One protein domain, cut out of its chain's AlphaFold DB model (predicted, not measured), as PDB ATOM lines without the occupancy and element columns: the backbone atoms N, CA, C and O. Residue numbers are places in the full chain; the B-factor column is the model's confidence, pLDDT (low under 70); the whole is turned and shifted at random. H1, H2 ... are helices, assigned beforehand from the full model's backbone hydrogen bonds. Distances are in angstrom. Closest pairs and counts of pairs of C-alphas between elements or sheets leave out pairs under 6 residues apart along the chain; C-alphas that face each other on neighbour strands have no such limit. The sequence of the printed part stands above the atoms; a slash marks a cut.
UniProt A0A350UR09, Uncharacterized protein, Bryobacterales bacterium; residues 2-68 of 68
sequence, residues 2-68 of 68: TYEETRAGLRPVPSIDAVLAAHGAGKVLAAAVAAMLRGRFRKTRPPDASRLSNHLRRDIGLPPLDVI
ATOM      1  N   THR A   2     105.513   2.050  89.070       52.69
ATOM      2  CA  THR A   2     105.226   0.818  89.817       52.69
ATOM      3  C   THR A   2     104.675   1.200  91.186       52.69
ATOM      4  O   THR A   2     105.362   1.853  91.963       52.69
ATOM      5  N   TYR A   3     103.433   0.818  91.477       59.78
ATOM      6  CA  TYR A   3     102.701   1.175  92.703       59.78
ATOM      7  C   TYR A   3     103.339   0.659  94.013       59.78
ATOM      8  O   TYR A   3     102.909   1.033  95.103       59.78
ATOM      9  N   GLU A   4     104.372  -0.179  93.924       49.53
ATOM     10  CA  GLU A   4     105.057  -0.792  95.066       49.53
ATOM     11  C   GLU A   4     105.937   0.196  95.851       49.53
ATOM     12  O   GLU A   4     106.026   0.114  97.076       49.53
ATOM     13  N   GLU A   5     106.514   1.198  95.185       56.34
ATOM     14  CA  GLU A   5     107.415   2.168  95.827       56.34
ATOM     15  C   GLU A   5     106.676   3.085  96.820       56.34
ATOM     16  O   GLU A   5     107.242   3.542  97.813       56.34
ATOM     17  N   THR A   6     105.368   3.281  96.629       57.50
ATOM     18  CA  THR A   6     104.540   4.089  97.534       57.50
ATOM     19  C   THR A   6     104.350   3.427  98.902       57.50
ATOM     20  O   THR A   6     104.232   4.132  99.901       57.50
ATOM     21  N   ARG A   7     104.357   2.086  98.990       56.03
ATOM     22  CA  ARG A   7     104.153   1.365 100.263       56.03
ATOM     23  C   ARG A   7     105.367   1.427 101.186       56.03
ATOM     24  O   ARG A   7     105.193   1.499 102.399       56.03
ATOM     25  N   ALA A   8     106.575   1.466 100.621       56.81
ATOM     26  CA  ALA A   8     107.828   1.498 101.380       56.81
ATOM     27  C   ALA A   8     108.031   2.800 102.183       56.81
ATOM     28  O   ALA A   8     108.785   2.820 103.153       56.81
ATOM     29  N   GLY A   9     107.341   3.886 101.809       59.88
ATOM     30  CA  GLY A   9     107.410   5.182 102.491       59.88
ATOM     31  C   GLY A   9     106.376   5.400 103.600       59.88
ATOM     32  O   GLY A   9     106.427   6.428 104.282       59.88
ATOM     33  N   LEU A  10     105.422   4.478 103.800       64.44
ATOM     34  CA  LEU A  10     104.443   4.611 104.877       64.44
ATOM     35  C   LEU A  10     105.136   4.319 106.206       64.44
ATOM     36  O   LEU A  10     105.376   3.169 106.567       64.44
ATOM     37  N   ARG A  11     105.452   5.382 106.953       69.81
ATOM     38  CA  ARG A  11     105.881   5.248 108.348       69.81
ATOM     39  C   ARG A  11     104.869   4.360 109.082       69.81
ATOM     40  O   ARG A  11     103.670   4.631 108.955       69.81
ATOM     41  N   PRO A  12     105.315   3.343 109.841       73.31
ATOM     42  CA  PRO A  12     104.403   2.506 110.602       73.31
ATOM     43  C   PRO A  12     103.617   3.401 111.557       73.31
ATOM     44  O   PRO A  12     104.179   4.039 112.450       73.31
ATOM     45  N   VAL A  13     102.314   3.506 111.313       77.00
ATOM     46  CA  VAL A  13     101.397   4.195 112.213       77.00
ATOM     47  C   VAL A  13     101.140   3.272 113.401       77.00
ATOM     48  O   VAL A  13     100.836   2.096 113.188       77.00
ATOM     49  N   PRO A  14     101.288   3.759 114.645       81.38
ATOM     50  CA  PRO A  14     101.002   2.944 115.815       81.38
ATOM     51  C   PRO A  14      99.540   2.491 115.789       81.38
ATOM     52  O   PRO A  14      98.658   3.243 115.363       81.38
ATOM     53  N   SER A  15      99.284   1.265 116.250       86.44
ATOM     54  CA  SER A  15      97.915   0.778 116.404       86.44
ATOM     55  C   SER A  15      97.153   1.654 117.397       86.44
ATOM     56  O   SER A  15      97.733   2.236 118.318       86.44
ATOM     57  N   ILE A  16      95.836   1.742 117.218       81.19
ATOM     58  CA  ILE A  16      94.965   2.522 118.104       81.19
ATOM     59  C   ILE A  16      95.138   2.052 119.555       81.19
ATOM     60  O   ILE A  16      95.341   2.883 120.439       81.19
ATOM     61  N   ASP A  17      95.199   0.739 119.786       87.00
ATOM     62  CA  ASP A  17      95.417   0.153 121.114       87.00
ATOM     63  C   ASP A  17      96.733   0.607 121.757       87.00
ATOM     64  O   ASP A  17      96.753   0.959 122.936       87.00
ATOM     65  N   ALA A  18      97.824   0.681 120.985       86.19
ATOM     66  CA  ALA A  18      99.112   1.165 121.484       86.19
ATOM     67  C   ALA A  18      99.044   2.647 121.888       86.19
ATOM     68  O   ALA A  18      99.618   3.055 122.900       86.19
ATOM     69  N   VAL A  19      98.303   3.460 121.131       86.12
ATOM     70  CA  VAL A  19      98.100   4.880 121.450       86.12
ATOM     71  C   VAL A  19      97.246   5.043 122.709       86.12
ATOM     72  O   VAL A  19      97.586   5.870 123.563       86.12
ATOM     73  N   LEU A  20      96.185   4.243 122.858       87.12
ATOM     74  CA  LEU A  20      95.344   4.230 124.058       87.12
ATOM     75  C   LEU A  20      96.127   3.786 125.293       87.12
ATOM     76  O   LEU A  20      96.000   4.428 126.333       87.12
ATOM     77  N   ALA A  21      96.949   2.743 125.186       87.88
ATOM     78  CA  ALA A  21      97.776   2.267 126.291       87.88
ATOM     79  C   ALA A  21      98.807   3.319 126.735       87.88
ATOM     80  O   ALA A  21      99.008   3.521 127.929       87.88
ATOM     81  N   ALA A  22      99.419   4.035 125.786       86.44
ATOM     82  CA  ALA A  22     100.438   5.039 126.087       86.44
ATOM     83  C   ALA A  22      99.873   6.359 126.655       86.44
ATOM     84  O   ALA A  22     100.537   7.013 127.457       86.44
ATOM     85  N   HIS A  23      98.667   6.777 126.246       86.06
ATOM     86  CA  HIS A  23      98.128   8.110 126.577       86.06
ATOM     87  C   HIS A  23      96.843   8.082 127.419       86.06
ATOM     88  O   HIS A  23      96.480   9.099 128.013       86.06
ATOM     89  N   GLY A  24      96.161   6.942 127.497       88.88
ATOM     90  CA  GLY A  24      94.855   6.786 128.131       88.88
ATOM     91  C   GLY A  24      93.693   7.230 127.236       88.88
ATOM     92  O   GLY A  24      93.791   8.190 126.466       88.88
ATOM     93  N   ALA A  25      92.548   6.553 127.374       88.31
ATOM     94  CA  ALA A  25      91.378   6.753 126.515       88.31
ATOM     95  C   ALA A  25      90.851   8.202 126.517       88.31
ATOM     96  O   ALA A  25      90.507   8.733 125.462       88.31
ATOM     97  N   GLY A  26      90.845   8.877 127.672       91.50
ATOM     98  CA  GLY A  26      90.360  10.258 127.782       91.50
ATOM     99  C   GLY A  26      91.188  11.268 126.975       91.50
ATOM    100  O   GLY A  26      90.622  12.134 126.309       91.50
ATOM    101  N   LYS A  27      92.523  11.132 126.970       89.50
ATOM    102  CA  LYS A  27      93.406  12.017 126.185       89.50
ATOM    103  C   LYS A  27      93.265  11.757 124.689       89.50
ATOM    104  O   LYS A  27      93.245  12.709 123.910       89.50
ATOM    105  N   VAL A  28      93.120  10.491 124.294       88.12
ATOM    106  CA  VAL A  28      92.878  10.112 122.894       88.12
ATOM    107  C   VAL A  28      91.534  10.654 122.407       88.12
ATOM    108  O   VAL A  28      91.483  11.257 121.338       88.12
ATOM    109  N   LEU A  29      90.469  10.530 123.207       89.94
ATOM    110  CA  LEU A  29      89.150  11.073 122.880       89.94
ATOM    111  C   LEU A  29      89.190  12.599 122.718       89.94
ATOM    112  O   LEU A  29      88.712  13.122 121.713       89.94
ATOM    113  N   ALA A  30      89.807  13.314 123.662       92.62
ATOM    114  CA  ALA A  30      89.954  14.765 123.570       92.62
ATOM    115  C   ALA A  30      90.745  15.183 122.316       92.62
ATOM    116  O   ALA A  30      90.347  16.116 121.617       92.62
ATOM    117  N   ALA A  31      91.827  14.469 121.987       89.06
ATOM    118  CA  ALA A  31      92.615  14.713 120.782       89.06
ATOM    119  C   ALA A  31      91.819  14.436 119.495       89.06
ATOM    120  O   ALA A  31      91.901  15.221 118.551       89.06
ATOM    121  N   ALA A  32      91.016  13.369 119.465       88.31
ATOM    122  CA  ALA A  32      90.150  13.038 118.335       88.31
ATOM    123  C   ALA A  32      89.078  14.118 118.111       88.31
ATOM    124  O   ALA A  32      88.912  14.601 116.988       88.31
ATOM    125  N   VAL A  33      88.414  14.570 119.181       92.69
ATOM    126  CA  VAL A  33      87.444  15.677 119.126       92.69
ATOM    127  C   VAL A  33      88.120  16.967 118.657       92.69
ATOM    128  O   VAL A  33      87.627  17.632 117.744       92.69
ATOM    129  N   ALA A  34      89.286  17.306 119.213       89.94
ATOM    130  CA  ALA A  34      90.045  18.482 118.801       89.94
ATOM    131  C   ALA A  34      90.474  18.409 117.327       89.94
ATOM    132  O   ALA A  34      90.416  19.420 116.627       89.94
ATOM    133  N   ALA A  35      90.870  17.235 116.829       86.50
ATOM    134  CA  ALA A  35      91.226  17.027 115.428       86.50
ATOM    135  C   ALA A  35      90.019  17.209 114.499       86.50
ATOM    136  O   ALA A  35      90.137  17.889 113.480       86.50
ATOM    137  N   MET A  36      88.856  16.673 114.880       83.50
ATOM    138  CA  MET A  36      87.606  16.843 114.137       83.50
ATOM    139  C   MET A  36      87.222  18.326 114.022       83.50
ATOM    140  O   MET A  36      86.922  18.815 112.933       83.50
ATOM    141  N   LEU A  37      87.311  19.071 115.128       87.50
ATOM    142  CA  LEU A  37      87.031  20.507 115.144       87.50
ATOM    143  C   LEU A  37      88.088  21.311 114.368       87.50
ATOM    144  O   LEU A  37      87.744  22.200 113.593       87.50
ATOM    145  N   ARG A  38      89.377  20.980 114.513       76.75
ATOM    146  CA  ARG A  38      90.487  21.665 113.830       76.75
ATOM    147  C   ARG A  38      90.478  21.419 112.318       76.75
ATOM    148  O   ARG A  38      90.813  22.331 111.564       76.75
ATOM    149  N   GLY A  39      90.073  20.233 111.863       64.88
ATOM    150  CA  GLY A  39      89.964  19.892 110.442       64.88
ATOM    151  C   GLY A  39      88.975  20.784 109.689       64.88
ATOM    152  O   GLY A  39      89.254  21.187 108.565       64.88
ATOM    153  N   ARG A  40      87.880  21.193 110.344       62.59
ATOM    154  CA  ARG A  40      86.871  22.090 109.756       62.59
ATOM    155  C   ARG A  40      87.392  23.506 109.481       62.59
ATOM    156  O   ARG A  40      86.897  24.165 108.572       62.59
ATOM    157  N   PHE A  41      88.388  23.972 110.237       59.69
ATOM    158  CA  PHE A  41      88.939  25.329 110.113       59.69
ATOM    159  C   PHE A  41      90.302  25.390 109.430       59.69
ATOM    160  O   PHE A  41      90.789  26.475 109.106       59.69
ATOM    161  N   ARG A  42      90.939  24.244 109.181       61.06
ATOM    162  CA  ARG A  42      92.207  24.206 108.461       61.06
ATOM    163  C   ARG A  42      91.926  24.393 106.971       61.06
ATOM    164  O   ARG A  42      91.815  23.425 106.229       61.06
ATOM    165  N   LYS A  43      91.848  25.651 106.518       58.75
ATOM    166  CA  LYS A  43      92.086  25.981 105.106       58.75
ATOM    167  C   LYS A  43      93.467  25.421 104.772       58.75
ATOM    168  O   LYS A  43      94.473  25.971 105.219       58.75
ATOM    169  N   THR A  44      93.522  24.299 104.054       61.88
ATOM    170  CA  THR A  44      94.743  23.851 103.384       61.88
ATOM    171  C   THR A  44      95.234  25.057 102.608       61.88
ATOM    172  O   THR A  44      94.545  25.511 101.697       61.88
ATOM    173  N   ARG A  45      96.345  25.660 103.053       62.81
ATOM    174  CA  ARG A  45      96.922  26.819 102.375       62.81
ATOM    175  C   ARG A  45      97.087  26.390 100.917       62.81
ATOM    176  O   ARG A  45      97.767  25.382 100.704       62.81
ATOM    177  N   PRO A  46      96.427  27.062  99.957       66.31
ATOM    178  CA  PRO A  46      96.560  26.668  98.573       66.31
ATOM    179  C   PRO A  46      98.053  26.652  98.225       66.31
ATOM    180  O   PRO A  46      98.792  27.508  98.736       66.31
ATOM    181  N   PRO A  47      98.516  25.662  97.443       70.69
ATOM    182  CA  PRO A  47      99.890  25.645  96.974       70.69
ATOM    183  C   PRO A  47     100.210  27.002  96.346       70.69
ATOM    184  O   PRO A  47      99.383  27.585  95.644       70.69
ATOM    185  N   ASP A  48     101.379  27.533  96.685       77.75
ATOM    186  CA  ASP A  48     101.791  28.866  96.267       77.75
ATOM    187  C   ASP A  48     101.792  28.955  94.736       77.75
ATOM    188  O   ASP A  48     102.584  28.291  94.066       77.75
ATOM    189  N   ALA A  49     100.888  29.769  94.188       76.88
ATOM    190  CA  ALA A  49     100.709  29.909  92.750       76.88
ATOM    191  C   ALA A  49     101.957  30.483  92.055       76.88
ATOM    192  O   ALA A  49     102.120  30.303  90.848       76.88
ATOM    193  N   SER A  50     102.859  31.140  92.796       78.06
ATOM    194  CA  SER A  50     104.161  31.591  92.280       78.06
ATOM    195  C   SER A  50     105.126  30.440  91.968       78.06
ATOM    196  O   SER A  50     106.090  30.631  91.238       78.06
ATOM    197  N   ARG A  51     104.860  29.229  92.474       82.88
ATOM    198  CA  ARG A  51     105.649  28.022  92.180       82.88
ATOM    199  C   ARG A  51     105.131  27.232  90.979       82.88
ATOM    200  O   ARG A  51     105.721  26.217  90.620       82.88
ATOM    201  N   LEU A  52     104.011  27.646  90.390       82.38
ATOM    202  CA  LEU A  52     103.445  27.003  89.208       82.38
ATOM    203  C   LEU A  52     104.193  27.466  87.954       82.38
ATOM    204  O   LEU A  52     104.451  28.657  87.792       82.38
ATOM    205  N   SER A  53     104.494  26.535  87.045       86.38
ATOM    206  CA  SER A  53     105.054  26.876  85.734       86.38
ATOM    207  C   SER A  53     104.055  27.691  84.901       86.38
ATOM    208  O   SER A  53     102.841  27.587  85.094       86.38
ATOM    209  N   ASN A  54     104.545  28.470  83.930       87.31
ATOM    210  CA  ASN A  54     103.691  29.302  83.068       87.31
ATOM    211  C   ASN A  54     102.612  28.483  82.329       87.31
ATOM    212  O   ASN A  54     101.492  28.961  82.155       87.31
ATOM    213  N   HIS A  55     102.908  27.229  81.967       89.25
ATOM    214  CA  HIS A  55     101.925  26.309  81.388       89.25
ATOM    215  C   HIS A  55     100.788  25.984  82.369       89.25
ATOM    216  O   HIS A  55      99.622  26.165  82.042       89.25
ATOM    217  N   LEU A  56     101.114  25.573  83.600       86.94
ATOM    218  CA  LEU A  56     100.104  25.259  84.619       86.94
ATOM    219  C   LEU A  56      99.283  26.486  85.015       86.94
ATOM    220  O   LEU A  56      98.097  26.364  85.298       86.94
ATOM    221  N   ARG A  57      99.902  27.671  85.026       88.75
ATOM    222  CA  ARG A  57      99.215  28.944  85.276       88.75
ATOM    223  C   ARG A  57      98.190  29.240  84.182       88.75
ATOM    224  O   ARG A  57      97.056  29.566  84.516       88.75
ATOM    225  N   ARG A  58      98.547  29.042  82.907       87.06
ATOM    226  CA  ARG A  58      97.626  29.191  81.769       87.06
ATOM    227  C   ARG A  58      96.420  28.258  81.878       87.06
ATOM    228  O   ARG A  58      95.302  28.713  81.660       87.06
ATOM    229  N   ASP A  59      96.638  27.004  82.264       90.06
ATOM    230  CA  ASP A  59      95.567  26.002  82.375       90.06
ATOM    231  C   ASP A  59      94.511  26.367  83.430       90.06
ATOM    232  O   ASP A  59      93.348  25.992  83.302       90.06
ATOM    233  N   ILE A  60      94.891  27.141  84.451       88.25
ATOM    234  CA  ILE A  60      93.988  27.612  85.513       88.25
ATOM    235  C   ILE A  60      93.623  29.101  85.388       88.25
ATOM    236  O   ILE A  60      93.059  29.677  86.318       88.25
ATOM    237  N   GLY A  61      93.949  29.736  84.256       87.94
ATOM    238  CA  GLY A  61      93.598  31.130  83.961       87.94
ATOM    239  C   GLY A  61      94.429  32.190  84.697       87.94
ATOM    240  O   GLY A  61      94.018  33.345  84.775       87.94
ATOM    241  N   LEU A  62      95.590  31.826  85.244       87.12
ATOM    242  CA  LEU A  62      96.530  32.765  85.855       87.12
ATOM    243  C   LEU A  62      97.484  33.377  84.810       87.12
ATOM    244  O   LEU A  62      97.914  32.683  83.886       87.12
ATOM    245  N   PRO A  63      97.890  34.651  84.980       86.50
ATOM    246  CA  PRO A  63      98.874  35.291  84.105       86.50
ATOM    247  C   PRO A  63     100.260  34.643  84.268       86.50
ATOM    248  O   PRO A  63     100.558  34.161  85.363       86.50
ATOM    249  N   PRO A  64     101.128  34.629  83.243       86.38
ATOM    250  CA  PRO A  64     102.502  34.135  83.375       86.38
ATOM    251  C   PRO A  64     103.308  34.969  84.387       86.38
ATOM    252  O   PRO A  64     102.953  36.111  84.676       86.38
ATOM    253  N   LEU A  65     104.361  34.384  84.963       84.06
ATOM    254  CA  LEU A  65     105.263  35.095  85.883       84.06
ATOM    255  C   LEU A  65     106.318  35.920  85.141       84.06
ATOM    256  O   LEU A  65     106.709  36.976  85.629       84.06
ATOM    257  N   ASP A  66     106.724  35.469  83.955       72.75
ATOM    258  CA  ASP A  66     107.737  36.140  83.143       72.75
ATOM    259  C   ASP A  66     107.059  37.103  82.163       72.75
ATOM    260  O   ASP A  66     106.635  36.727  81.069       72.75
ATOM    261  N   VAL A  67     106.924  38.354  82.595       60.44
ATOM    262  CA  VAL A  67     106.685  39.509  81.723       60.44
ATOM    263  C   VAL A  67     107.819  40.497  81.989       60.44
ATOM    264  O   VAL A  67     107.638  41.469  82.719       60.44
ATOM    265  N   ILE A  68     109.007  40.191  81.463       49.53
ATOM    266  CA  ILE A  68     110.113  41.139  81.252       49.53
ATOM    267  C   ILE A  68     110.729  40.819  79.894       49.53
ATOM    268  O   ILE A  68     111.065  39.632  79.682       49.53
TER     269      ILE A  68
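Overview. This is residues 2 to 68 of the 68 residues of an uncharacterized protein of Bryobacterales bacterium (UniProt A0A350UR09). An open, U-shaped chain with no packed core: small H1 lies near one tip, H2 and the longer H3 make a corner, and a long link leads to small H4 near the other tip. The 67 printed residues include four named helices, H1 to H4 in chain order, and no named strand: all helix. The whole is extended, radius of gyration of the C-alphas 20.7 A, and flat, 60 by 35 by 17 A.

Arrangement. H1, residues 5 to 8, is apart from H2, residues 16 to 23. H3, residues 25 to 41, is close to H2 but not clearly touching; their closest C-alphas, Leu 20 and Val 28, are 6.5 A apart. Their lines are only just about perpendicular, at 72 degrees. H4, residues 54 to 59, is apart from H1, H2 and H3. Every O i to N i+4 pair is within hydrogen-bond range in H2 and H4, and 11 of 13 in H3; H1 is too short for one.

Along the chain. H1 begins at C-alpha 5 (107.415, 2.168, 95.827). H3 spans 24.9 A, H2 10.6 A. H4 ends at C-alpha 59 (95.567, 26.002, 82.375).

Size, cuts and confidence. The printed part has no cut. Residues 2 to 15 and 30 to 48 stand free. Residues 2 to 11, 39 to 46 and 67 to 68 have pLDDT under 70.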